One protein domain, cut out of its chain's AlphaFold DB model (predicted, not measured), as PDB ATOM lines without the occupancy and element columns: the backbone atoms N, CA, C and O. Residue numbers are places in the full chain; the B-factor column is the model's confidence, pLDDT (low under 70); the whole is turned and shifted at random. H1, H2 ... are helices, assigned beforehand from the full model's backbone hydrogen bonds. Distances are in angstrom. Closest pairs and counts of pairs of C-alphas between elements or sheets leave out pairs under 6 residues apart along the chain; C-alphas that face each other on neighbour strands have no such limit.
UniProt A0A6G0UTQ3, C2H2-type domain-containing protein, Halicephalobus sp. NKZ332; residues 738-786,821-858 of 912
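Overview. This is residues 738 to 786 and 821 to 858 of the 912 residues of the protein "C2H2-type domain-containing protein" of Halicephalobus sp. NKZ332 (UniProt A0A6G0UTQ3). Two small pairs of helices are joined by long loops: H2 packs steeply across H3, while H1 and H4 lie near each other at one end, running opposite ways. At the other end is a loop with a short antiparallel pairing, residues 762 to 763 with 770 to 771. The 87 printed residues include four named helices, in the order H1 to H4, and no named strand; the class is all helix, though helices hold just 36 residues. The whole is compact, radius of gyration of the C-alphas 13.4 A, and only just elongated, spanning 41 by 27 by 22 A.

Along the chain. H1, residues 738 to 747, begins at C-alpha (2.250, 15.482, 35.519) and is 14.4 A long. H2 is residues 775 to 780. H3, residues 825 to 835, is 15.3 A long. H4, residues 848 to 856, ends at C-alpha (9.425, 2.403, 40.559).

Arrangement. H1 and H4 are close but not clearly touching, their closest C-alphas, Ile 744 and Leu 854, 7.7 A apart, at a shallow tilt of 7 degrees. H2 and H3 touch, closest at the C-alphas of Ala 779 and Val 832, 5.4 A, with a steep tilt of 62 degrees, opposite ways. H1 and H3 are apart. In H1, H2, H3 and H4 every O i to N i+4 pair is within hydrogen-bond range.

Size, cuts and confidence. The C-alphas farthest apart, of Gly 768 and Met 856, are 41.4 A apart. Residues 787 to 820 are cut out, with 8.4 A between C-alphas 786 and 821. The links H1 to H2 and H3 to H4 are long. Mean pLDDT of the printed part is 74.8; 26 residues are under 70, among them 848 to 858.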
ATOM      1  N   MET A 738       1.633  14.545  36.465       68.19
ATOM      2  CA  MET A 738       2.250  15.482  35.519       68.19
ATOM      3  C   MET A 738       3.457  16.240  36.094       68.19
ATOM      4  O   MET A 738       4.316  16.661  35.319       68.19
ATOM      5  N   ALA A 739       3.557  16.398  37.418       73.69
ATOM      6  CA  ALA A 739       4.754  16.937  38.061       73.69
ATOM      7  C   ALA A 739       5.918  15.930  38.002       73.69
ATOM      8  O   ALA A 739       6.983  16.288  37.503       73.69
ATOM      9  N   LYS A 740       5.695  14.660  38.380       73.56
ATOM     10  CA  LYS A 740       6.711  13.593  38.267       73.56
ATOM     11  C   LYS A 740       7.154  13.359  36.813       73.56
ATOM     12  O   LYS A 740       8.342  13.240  36.530       73.56
ATOM     13  N   LEU A 741       6.219  13.376  35.855       70.12
ATOM     14  CA  LEU A 741       6.540  13.278  34.422       70.12
ATOM     15  C   LEU A 741       7.361  14.476  33.914       70.12
ATOM     16  O   LEU A 741       8.213  14.304  33.038       70.12
ATOM     17  N   ARG A 742       7.146  15.687  34.455       68.62
ATOM     18  CA  ARG A 742       7.994  16.860  34.178       68.62
ATOM     19  C   ARG A 742       9.391  16.686  34.777       68.62
ATOM     20  O   ARG A 742      10.357  16.978  34.084       68.62
ATOM     21  N   GLU A 743       9.494  16.217  36.015       72.19
ATOM     22  CA  GLU A 743      10.760  15.993  36.723       72.19
ATOM     23  C   GLU A 743      11.657  14.996  35.973       72.19
ATOM     24  O   GLU A 743      12.782  15.334  35.600       72.19
ATOM     25  N   ILE A 744      11.111  13.835  35.593       68.19
ATOM     26  CA  ILE A 744      11.796  12.862  34.726       68.19
ATOM     27  C   ILE A 744      12.175  13.512  33.383       68.19
ATOM     28  O   ILE A 744      13.319  13.409  32.944       68.19
ATOM     29  N   SER A 745      11.267  14.270  32.758       69.38
ATOM     30  CA  SER A 745      11.557  14.987  31.503       69.38
ATOM     31  C   SER A 745      12.637  16.074  31.624       69.38
ATOM     32  O   SER A 745      13.171  16.482  30.592       69.38
ATOM     33  N   MET A 746      12.953  16.553  32.835       68.00
ATOM     34  CA  MET A 746      14.022  17.521  33.105       68.00
ATOM     35  C   MET A 746      15.375  16.831  33.318       68.00
ATOM     36  O   MET A 746      16.361  17.285  32.740       68.00
ATOM     37  N   VAL A 747      15.410  15.716  34.060       67.62
ATOM     38  CA  VAL A 747      16.617  14.880  34.236       67.62
ATOM     39  C   VAL A 747      17.062  14.292  32.892       67.62
ATOM     40  O   VAL A 747      18.192  14.505  32.462       67.62
ATOM     41  N   LEU A 748      16.140  13.650  32.165       67.31
ATOM     42  CA  LEU A 748      16.391  13.121  30.816       67.31
ATOM     43  C   LEU A 748      16.555  14.226  29.761       67.31
ATOM     44  O   LEU A 748      17.062  13.994  28.669       67.31
ATOM     45  N   GLY A 749      16.095  15.440  30.068       65.88
ATOM     46  CA  GLY A 749      16.045  16.566  29.141       65.88
ATOM     47  C   GLY A 749      17.345  17.351  28.992       65.88
ATOM     48  O   GLY A 749      17.275  18.484  28.517       65.88
ATOM     49  N   GLY A 750      18.483  16.822  29.454       66.31
ATOM     50  CA  GLY A 750      19.800  17.469  29.382       66.31
ATOM     51  C   GLY A 750      19.946  18.754  30.209       66.31
ATOM     52  O   GLY A 750      21.005  19.375  30.192       66.31
ATOM     53  N   ALA A 751      18.912  19.171  30.950       70.25
ATOM     54  CA  ALA A 751      18.903  20.439  31.684       70.25
ATOM     55  C   ALA A 751      19.938  20.472  32.822       70.25
ATOM     56  O   ALA A 751      20.439  21.538  33.165       70.25
ATOM     57  N   GLN A 752      20.304  19.299  33.351       72.00
ATOM     58  CA  GLN A 752      21.359  19.120  34.353       72.00
ATOM     59  C   GLN A 752      22.761  19.554  33.888       72.00
ATOM     60  O   GLN A 752      23.625  19.803  34.723       72.00
ATOM     61  N   TYR A 753      22.993  19.671  32.575       73.75
ATOM     62  CA  TYR A 753      24.287  20.056  32.004       73.75
ATOM     63  C   TYR A 753      24.475  21.581  31.869       73.75
ATOM     64  O   TYR A 753      25.443  22.008  31.249       73.75
ATOM     65  N   PHE A 754      23.577  22.411  32.423       76.00
ATOM     66  CA  PHE A 754      23.613  23.875  32.288       76.00
ATOM     67  C   PHE A 754      23.664  24.596  33.642       76.00
ATOM     68  O   PHE A 754      22.785  24.416  34.481       76.00
ATOM     69  N   ARG A 755      24.633  25.508  33.829       67.19
ATOM     70  CA  ARG A 755      24.795  26.315  35.066       67.19
ATOM     71  C   ARG A 755      24.265  27.755  34.984       67.19
ATOM     72  O   ARG A 755      24.619  28.606  35.800       67.19
ATOM     73  N   LYS A 756      23.466  28.040  33.959       65.06
ATOM     74  CA  LYS A 756      23.131  29.389  33.482       65.06
ATOM     75  C   LYS A 756      22.151  30.148  34.391       65.06
ATOM     76  O   LYS A 756      21.213  29.561  34.928       65.06
ATOM     77  N   LYS A 757      22.324  31.470  34.513       55.84
ATOM     78  CA  LYS A 757      21.376  32.353  35.221       55.84
ATOM     79  C   LYS A 757      20.156  32.659  34.345       55.84
ATOM     80  O   LYS A 757      20.238  32.703  33.118       55.84
ATOM     81  N   VAL A 758      19.003  32.872  34.979       55.72
ATOM     82  CA  VAL A 758      17.737  33.147  34.277       55.72
ATOM     83  C   VAL A 758      17.858  34.429  33.432       55.72
ATOM     84  O   VAL A 758      18.391  35.431  33.900       55.72
ATOM     85  N   ASN A 759      17.342  34.384  32.198       57.41
ATOM     86  CA  ASN A 759      17.298  35.470  31.197       57.41
ATOM     87  C   ASN A 759      18.633  35.934  30.577       57.41
ATOM     88  O   ASN A 759      18.646  36.883  29.795       57.41
ATOM     89  N   GLU A 760      19.743  35.250  30.838       74.62
ATOM     90  CA  GLU A 760      20.999  35.450  30.103       74.62
ATOM     91  C   GLU A 760      20.890  34.894  28.662       74.62
ATOM     92  O   GLU A 760      20.138  33.949  28.403       74.62
ATOM     93  N   ALA A 761      21.633  35.433  27.691       77.44
ATOM     94  CA  ALA A 761      21.615  34.974  26.294       77.44
ATOM     95  C   ALA A 761      22.897  34.189  25.976       77.44
ATOM     96  O   ALA A 761      23.984  34.697  26.207       77.44
ATOM     97  N   ALA A 762      22.777  32.962  25.457       80.69
ATOM     98  CA  ALA A 762      23.931  32.128  25.103       80.69
ATOM     99  C   ALA A 762      23.967  31.899  23.592       80.69
ATOM    100  O   ALA A 762      22.952  31.523  22.999       80.69
ATOM    101  N   ILE A 763      25.123  32.120  22.978       83.62
ATOM    102  CA  ILE A 763      25.364  31.834  21.563       83.62
ATOM    103  C   ILE A 763      25.765  30.360  21.449       83.62
ATOM    104  O   ILE A 763      26.513  29.861  22.284       83.62
ATOM    105  N   CYS A 764      25.227  29.648  20.460       87.44
ATOM    106  CA  CYS A 764      25.647  28.279  20.172       87.44
ATOM    107  C   CYS A 764      26.926  28.270  19.327       87.44
ATOM    108  O   CYS A 764      26.914  28.776  18.203       87.44
ATOM    109  N   ASN A 765      27.992  27.634  19.813       84.19
ATOM    110  CA  ASN A 765      29.278  27.597  19.110       84.19
ATOM    111  C   ASN A 765      29.245  26.773  17.808       84.19
ATOM    112  O   ASN A 765      29.960  27.119  16.873       84.19
ATOM    113  N   LYS A 766      28.368  25.759  17.680       82.31
ATOM    114  CA  LYS A 766      28.218  24.994  16.423       82.31
ATOM    115  C   LYS A 766      27.597  25.792  15.269       82.31
ATOM    116  O   LYS A 766      27.819  25.441  14.116       82.31
ATOM    117  N   CYS A 767      26.780  26.822  15.530       83.62
ATOM    118  CA  CYS A 767      26.042  27.501  14.449       83.62
ATOM    119  C   CYS A 767      25.721  28.994  14.666       83.62
ATOM    120  O   CYS A 767      24.817  29.522  14.015       83.62
ATOM    121  N   GLY A 768      26.368  29.667  15.619       81.56
ATOM    122  CA  GLY A 768      26.235  31.109  15.873       81.56
ATOM    123  C   GLY A 768      24.853  31.600  16.333       81.56
ATOM    124  O   GLY A 768      24.631  32.805  16.425       81.56
ATOM    125  N   LYS A 769      23.890  30.708  16.613       84.94
ATOM    126  CA  LYS A 769      22.511  31.102  16.951       84.94
ATOM    127  C   LYS A 769      22.411  31.543  18.413       84.94
ATOM    128  O   LYS A 769      22.682  30.763  19.325       84.94
ATOM    129  N   THR A 770      21.970  32.780  18.636       85.12
ATOM    130  CA  THR A 770      21.718  33.328  19.978       85.12
ATOM    131  C   THR A 770      20.436  32.752  20.573       85.12
ATOM    132  O   THR A 770      19.335  32.987  20.079       85.12
ATOM    133  N   THR A 771      20.573  32.033  21.683       81.31
ATOM    134  CA  THR A 771      19.484  31.352  22.395       81.31
ATOM    135  C   THR A 771      19.278  31.941  23.792       81.31
ATOM    136  O   THR A 771      20.156  31.915  24.660       81.31
ATOM    137  N   GLN A 772      18.091  32.506  24.014       76.19
ATOM    138  CA  GLN A 772      17.705  33.120  25.292       76.19
ATOM    139  C   GLN A 772      17.049  32.105  26.243       76.19
ATOM    140  O   GLN A 772      17.233  32.177  27.452       76.19
ATOM    141  N   SER A 773      16.336  31.110  25.706       73.19
ATOM    142  CA  SER A 773      15.725  30.017  26.472       73.19
ATOM    143  C   SER A 773      15.840  28.682  25.725       73.19
ATOM    144  O   SER A 773      16.209  28.660  24.553       73.19
ATOM    145  N   ARG A 774      15.539  27.568  26.414       74.88
ATOM    146  CA  ARG A 774      15.519  26.192  25.867       74.88
ATOM    147  C   ARG A 774      16.815  25.750  25.154       74.88
ATOM    148  O   ARG A 774      16.758  25.114  24.106       74.88
ATOM    149  N   LEU A 775      17.981  26.025  25.742       79.50
ATOM    150  CA  LEU A 775      19.296  25.670  25.174       79.50
ATOM    151  C   LEU A 775      19.418  24.162  24.860       79.50
ATOM    152  O   LEU A 775      19.969  23.787  23.832       79.50
ATOM    153  N   THR A 776      18.825  23.299  25.691       80.81
ATOM    154  CA  THR A 776      18.725  21.844  25.463       80.81
ATOM    155  C   THR A 776      18.011  21.493  24.157       80.81
ATOM    156  O   THR A 776      18.482  20.650  23.403       80.81
ATOM    157  N   HIS A 777      16.905  22.176  23.852       81.62
ATOM    158  CA  HIS A 777      16.143  21.988  22.613       81.62
ATOM    159  C   HIS A 777      16.926  22.444  21.381       81.62
ATOM    160  O   HIS A 777      16.802  21.842  20.318       81.62
ATOM    161  N   HIS A 778      17.792  23.450  21.531       84.81
ATOM    162  CA  HIS A 778      18.713  23.824  20.466       84.81
ATOM    163  C   HIS A 778      19.852  22.810  20.279       84.81
ATOM    164  O   HIS A 778      20.164  22.479  19.138       84.81
ATOM    165  N   ALA A 779      20.432  22.267  21.355       83.50
ATOM    166  CA  ALA A 779      21.443  21.209  21.249       83.50
ATOM    167  C   ALA A 779      20.894  19.972  20.510       83.50
ATOM    168  O   ALA A 779      21.562  19.433  19.632       83.50
ATOM    169  N   TYR A 780      19.628  19.600  20.748       86.25
ATOM    170  CA  TYR A 780      18.956  18.540  19.984       86.25
ATOM    171  C   TYR A 780      18.904  18.793  18.469       86.25
ATOM    172  O   TYR A 780      18.859  17.829  17.717       86.25
ATOM    173  N   SER A 781      18.946  20.051  18.004       81.25
ATOM    174  CA  SER A 781      18.984  20.352  16.561       81.25
ATOM    175  C   SER A 781      20.318  20.014  15.879       81.25
ATOM    176  O   SER A 781      20.373  19.980  14.652       81.25
ATOM    177  N   HIS A 782      21.359  19.707  16.663       81.38
ATOM    178  CA  HIS A 782      22.683  19.250  16.212       81.38
ATOM    179  C   HIS A 782      22.944  17.773  16.539       81.38
ATOM    180  O   HIS A 782      24.097  17.357  16.610       81.38
ATOM    181  N   ILE A 783      21.888  16.999  16.807       84.69
ATOM    182  CA  ILE A 783      21.957  15.548  17.010       84.69
ATOM    183  C   ILE A 783      21.275  14.889  15.815       84.69
ATOM    184  O   ILE A 783      20.105  15.152  15.543       84.69
ATOM    185  N   GLU A 784      22.016  14.058  15.089       73.19
ATOM    186  CA  GLU A 784      21.532  13.382  13.877       73.19
ATOM    187  C   GLU A 784      20.581  12.215  14.215       73.19
ATOM    188  O   GLU A 784      19.719  11.850  13.415       73.19
ATOM    189  N   ALA A 785      20.676  11.685  15.437       79.88
ATOM    190  CA  ALA A 785      19.797  10.651  15.965       79.88
ATOM    191  C   ALA A 785      18.368  11.146  16.278       79.88
ATOM    192  O   ALA A 785      18.134  12.253  16.774       79.88
ATOM    193  N   SER A 786      17.387  10.268  16.055       81.12
ATOM    194  CA  SER A 786      15.974  10.545  16.330       81.12
ATOM    195  C   SER A 786      15.641  10.399  17.815       81.12
ATOM    196  O   SER A 786      15.475   9.303  18.346       81.12
ATOM    197  N   ARG A 821      15.663   9.553  24.008       77.88
ATOM    198  CA  ARG A 821      16.689  10.404  24.655       77.88
ATOM    199  C   ARG A 821      17.539   9.676  25.699       77.88
ATOM    200  O   ARG A 821      18.652  10.103  25.984       77.88
ATOM    201  N   LEU A 822      17.033   8.570  26.245       73.12
ATOM    202  CA  LEU A 822      17.780   7.663  27.118       73.12
ATOM    203  C   LEU A 822      18.923   6.930  26.403       73.12
ATOM    204  O   LEU A 822      20.021   6.851  26.947       73.12
ATOM    205  N   LYS A 823      18.682   6.430  25.185       75.50
ATOM    206  CA  LYS A 823      19.688   5.724  24.374       75.50
ATOM    207  C   LYS A 823      20.804   6.695  23.976       75.50
ATOM    208  O   LYS A 823      21.980   6.437  24.216       75.50
ATOM    209  N   TYR A 824      20.410   7.872  23.496       79.00
ATOM    210  CA  TYR A 824      21.302   8.933  23.018       79.00
ATOM    211  C   TYR A 824      21.819   9.865  24.139       79.00
ATOM    212  O   TYR A 824      22.278  10.977  23.878       79.00
ATOM    213  N   ALA A 825      21.780   9.442  25.411       77.56
ATOM    214  CA  ALA A 825      22.154  10.288  26.553       77.56
ATOM    215  C   ALA A 825      23.635  10.732  26.553       77.56
ATOM    216  O   ALA A 825      23.960  11.778  27.124       77.56
ATOM    217  N   LYS A 826      24.522   9.964  25.898       79.81
ATOM    218  CA  LYS A 826      25.927  10.335  25.646       79.81
ATOM    219  C   LYS A 826      26.019  11.476  24.625       79.81
ATOM    220  O   LYS A 826      26.547  12.535  24.952       79.81
ATOM    221  N   GLU A 827      25.423  11.300  23.448       82.62
ATOM    222  CA  GLU A 827      25.383  12.297  22.363       82.62
ATOM    223  C   GLU A 827      24.698  13.602  22.787       82.62
ATOM    224  O   GLU A 827      25.157  14.686  22.442       82.62
ATOM    225  N   ILE A 828      23.643  13.528  23.608       82.94
ATOM    226  CA  ILE A 828      23.003  14.712  24.201       82.94
ATOM    227  C   ILE A 828      23.990  15.495  25.076       82.94
ATOM    228  O   ILE A 828      24.020  16.724  25.013       82.94
ATOM    229  N   LYS A 829      24.801  14.807  25.887       81.62
ATOM    230  CA  LYS A 829      25.811  15.446  26.741       81.62
ATOM    231  C   LYS A 829      26.944  16.059  25.909       81.62
ATOM    232  O   LYS A 829      27.380  17.167  26.213       81.62
ATOM    233  N   GLU A 830      27.382  15.361  24.864       84.94
ATOM    234  CA  GLU A 830      28.412  15.806  23.918       84.94
ATOM    235  C   GLU A 830      27.964  17.052  23.140       84.94
ATOM    236  O   GLU A 830      28.588  18.105  23.249       84.94
ATOM    237  N   SER A 831      26.807  16.982  22.477       83.56
ATOM    238  CA  SER A 831      26.223  18.093  21.722       83.56
ATOM    239  C   SER A 831      25.999  19.327  22.603       83.56
ATOM    240  O   SER A 831      26.329  20.444  22.210       83.56
ATOM    241  N   VAL A 832      25.531  19.155  23.848       85.44
ATOM    242  CA  VAL A 832      25.415  20.270  24.803       85.44
ATOM    243  C   VAL A 832      26.782  20.877  25.159       85.44
ATOM    244  O   VAL A 832      26.889  22.105  25.202       85.44
ATOM    245  N   ARG A 833      27.822  20.055  25.371       85.38
ATOM    246  CA  ARG A 833      29.200  20.512  25.634       85.38
ATOM    247  C   ARG A 833      29.759  21.318  24.460       85.38
ATOM    248  O   ARG A 833      30.342  22.374  24.676       85.38
ATOM    249  N   GLU A 834      29.565  20.845  23.233       84.38
ATOM    250  CA  GLU A 834      30.047  21.503  22.014       84.38
ATOM    251  C   GLU A 834      29.259  22.778  21.675       84.38
ATOM    252  O   GLU A 834      29.834  23.772  21.235       84.38
ATOM    253  N   CYS A 835      27.939  22.779  21.884       85.56
ATOM    254  CA  CYS A 835      27.101  23.950  21.640       85.56
ATOM    255  C   CYS A 835      27.348  25.074  22.655       85.56
ATOM    256  O   CYS A 835      27.302  26.238  22.261       85.56
ATOM    257  N   TYR A 836      27.584  24.756  23.934       84.69
ATOM    258  CA  TYR A 836      27.618  25.743  25.024       84.69
ATOM    259  C   TYR A 836      28.709  25.470  26.084       84.69
ATOM    260  O   TYR A 836      28.384  25.371  27.273       84.69
ATOM    261  N   PRO A 837      30.001  25.388  25.712       80.88
ATOM    262  CA  PRO A 837      31.071  24.998  26.636       80.88
ATOM    263  C   PRO A 837      31.192  25.926  27.858       80.88
ATOM    264  O   PRO A 837      31.421  25.446  28.963       80.88
ATOM    265  N   GLU A 838      30.949  27.232  27.699       78.50
ATOM    266  CA  GLU A 838      30.970  28.227  28.791       78.50
ATOM    267  C   GLU A 838      29.915  27.976  29.886       78.50
ATOM    268  O   GLU A 838      30.097  28.368  31.038       78.50
ATOM    269  N   TYR A 839      28.796  27.335  29.534       75.88
ATOM    270  CA  TYR A 839      27.656  27.102  30.430       75.88
ATOM    271  C   TYR A 839      27.551  25.638  30.881       75.88
ATOM    272  O   TYR A 839      26.637  25.309  31.649       75.88
ATOM    273  N   PHE A 840      28.456  24.781  30.396       81.88
ATOM    274  CA  PHE A 840      28.441  23.338  30.590       81.88
ATOM    275  C   PHE A 840      28.737  22.940  32.043       81.88
ATOM    276  O   PHE A 840      29.609  23.497  32.709       81.88
ATOM    277  N   VAL A 841      28.025  21.924  32.524       79.06
ATOM    278  CA  VAL A 841      28.314  21.227  33.781       79.06
ATOM    279  C   VAL A 841      28.531  19.761  33.464       79.06
ATOM    280  O   VAL A 841      27.636  19.109  32.925       79.06
ATOM    281  N   ASP A 842      29.685  19.221  33.855       73.25
ATOM    282  CA  ASP A 842      30.021  17.813  33.637       73.25
ATOM    283  C   ASP A 842      29.326  16.888  34.658       73.25
ATOM    284  O   ASP A 842      29.948  16.149  35.417       73.25
ATOM    285  N   ALA A 843      27.994  16.961  34.711       72.25
ATOM    286  CA  ALA A 843      27.169  16.099  35.546       72.25
ATOM    287  C   ALA A 843      27.268  14.633  35.086       72.25
ATOM    288  O   ALA A 843      27.426  14.345  33.893       72.25
ATOM    289  N   ALA A 844      27.138  13.692  36.023       72.38
ATOM    290  CA  ALA A 844      27.093  12.269  35.700       72.38
ATOM    291  C   ALA A 844      25.940  11.957  34.724       72.38
ATOM    292  O   ALA A 844      24.847  12.525  34.823       72.38
ATOM    293  N   ILE A 845      26.184  11.050  33.775       70.56
ATOM    294  CA  ILE A 845      25.125  10.551  32.889       70.56
ATOM    295  C   ILE A 845      24.171   9.704  33.751       70.56
ATOM    296  O   ILE A 845      24.663   8.843  34.486       70.56
ATOM    297  N   PRO A 846      22.840   9.916  33.704       68.44
ATOM    298  CA  PRO A 846      21.904   9.138  34.511       68.44
ATOM    299  C   PRO A 846      21.996   7.649  34.165       68.44
ATOM    300  O   PRO A 846      21.738   7.252  33.030       68.44
ATOM    301  N   THR A 847      22.378   6.819  35.136       72.81
ATOM    302  CA  THR A 847      22.494   5.368  34.943       72.81
ATOM    303  C   THR A 847      21.118   4.711  34.893       72.81
ATOM    304  O   THR A 847      20.200   5.136  35.595       72.81
ATOM    305  N   GLN A 848      20.983   3.644  34.101       65.62
ATOM    306  CA  GLN A 848      19.727   2.909  33.898       65.62
ATOM    307  C   GLN A 848      19.018   2.558  35.225       65.62
ATOM    308  O   GLN A 848      17.845   2.886  35.394       65.62
ATOM    309  N   ALA A 849      19.757   2.056  36.220       67.56
ATOM    310  CA  ALA A 849      19.233   1.752  37.557       67.56
ATOM    311  C   ALA A 849      18.667   2.982  38.306       67.56
ATOM    312  O   ALA A 849      17.730   2.866  39.095       67.56
ATOM    313  N   THR A 850      19.193   4.186  38.052       65.56
ATOM    314  CA  THR A 850      18.661   5.444  38.609       65.56
ATOM    315  C   THR A 850      17.316   5.793  37.966       65.56
ATOM    316  O   THR A 850      16.392   6.241  38.644       65.56
ATOM    317  N   ILE A 851      17.181   5.543  36.663       63.94
ATOM    318  CA  ILE A 851      15.942   5.739  35.902       63.94
ATOM    319  C   ILE A 851      14.892   4.695  36.302       63.94
ATOM    320  O   ILE A 851      13.722   5.035  36.449       63.94
ATOM    321  N   GLU A 852      15.288   3.449  36.549       67.62
ATOM    322  CA  GLU A 852      14.412   2.392  37.068       67.62
ATOM    323  C   GLU A 852      13.946   2.684  38.494       67.62
ATOM    324  O   GLU A 852      12.755   2.576  38.776       67.62
ATOM    325  N   LYS A 853      14.825   3.198  39.362       69.88
ATOM    326  CA  LYS A 853      14.447   3.693  40.694       69.88
ATOM    327  C   LYS A 853      13.428   4.841  40.622       69.88
ATOM    328  O   LYS A 853      12.477   4.861  41.404       69.88
ATOM    329  N   LEU A 854      13.564   5.752  39.652       61.00
ATOM    330  CA  LEU A 854      12.579   6.810  39.375       61.00
ATOM    331  C   LEU A 854      11.265   6.267  38.770       61.00
ATOM    332  O   LEU A 854      10.193   6.772  39.101       61.00
ATOM    333  N   LYS A 855      11.317   5.219  37.931       61.66
ATOM    334  CA  LYS A 855      10.128   4.520  37.405       61.66
ATOM    335  C   LYS A 855       9.361   3.801  38.519       61.66
ATOM    336  O   LYS A 855       8.153   3.984  38.627       61.66
ATOM    337  N   MET A 856      10.042   3.062  39.397       63.25
ATOM    338  CA  MET A 856       9.425   2.403  40.559       63.25
ATOM    339  C   MET A 856       8.757   3.418  41.502       63.25
ATOM    340  O   MET A 856       7.676   3.164  42.028       63.25
ATOM    341  N   GLN A 857       9.326   4.619  41.644       58.19
ATOM    342  CA  GLN A 857       8.714   5.725  42.390       58.19
ATOM    343  C   GLN A 857       7.464   6.344  41.728       58.19
ATOM    344  O   GLN A 857       6.812   7.188  42.355       58.19
ATOM    345  N   LEU A 858       7.086   5.969  40.498       52.41
ATOM    346  CA  LEU A 858       5.808   6.377  39.895       52.41
ATOM    347  C   LEU A 858       4.635   5.518  40.382       52.41
ATOM    348  O   LEU A 858       3.593   6.096  40.687       52.41
TER     349      LEU A 858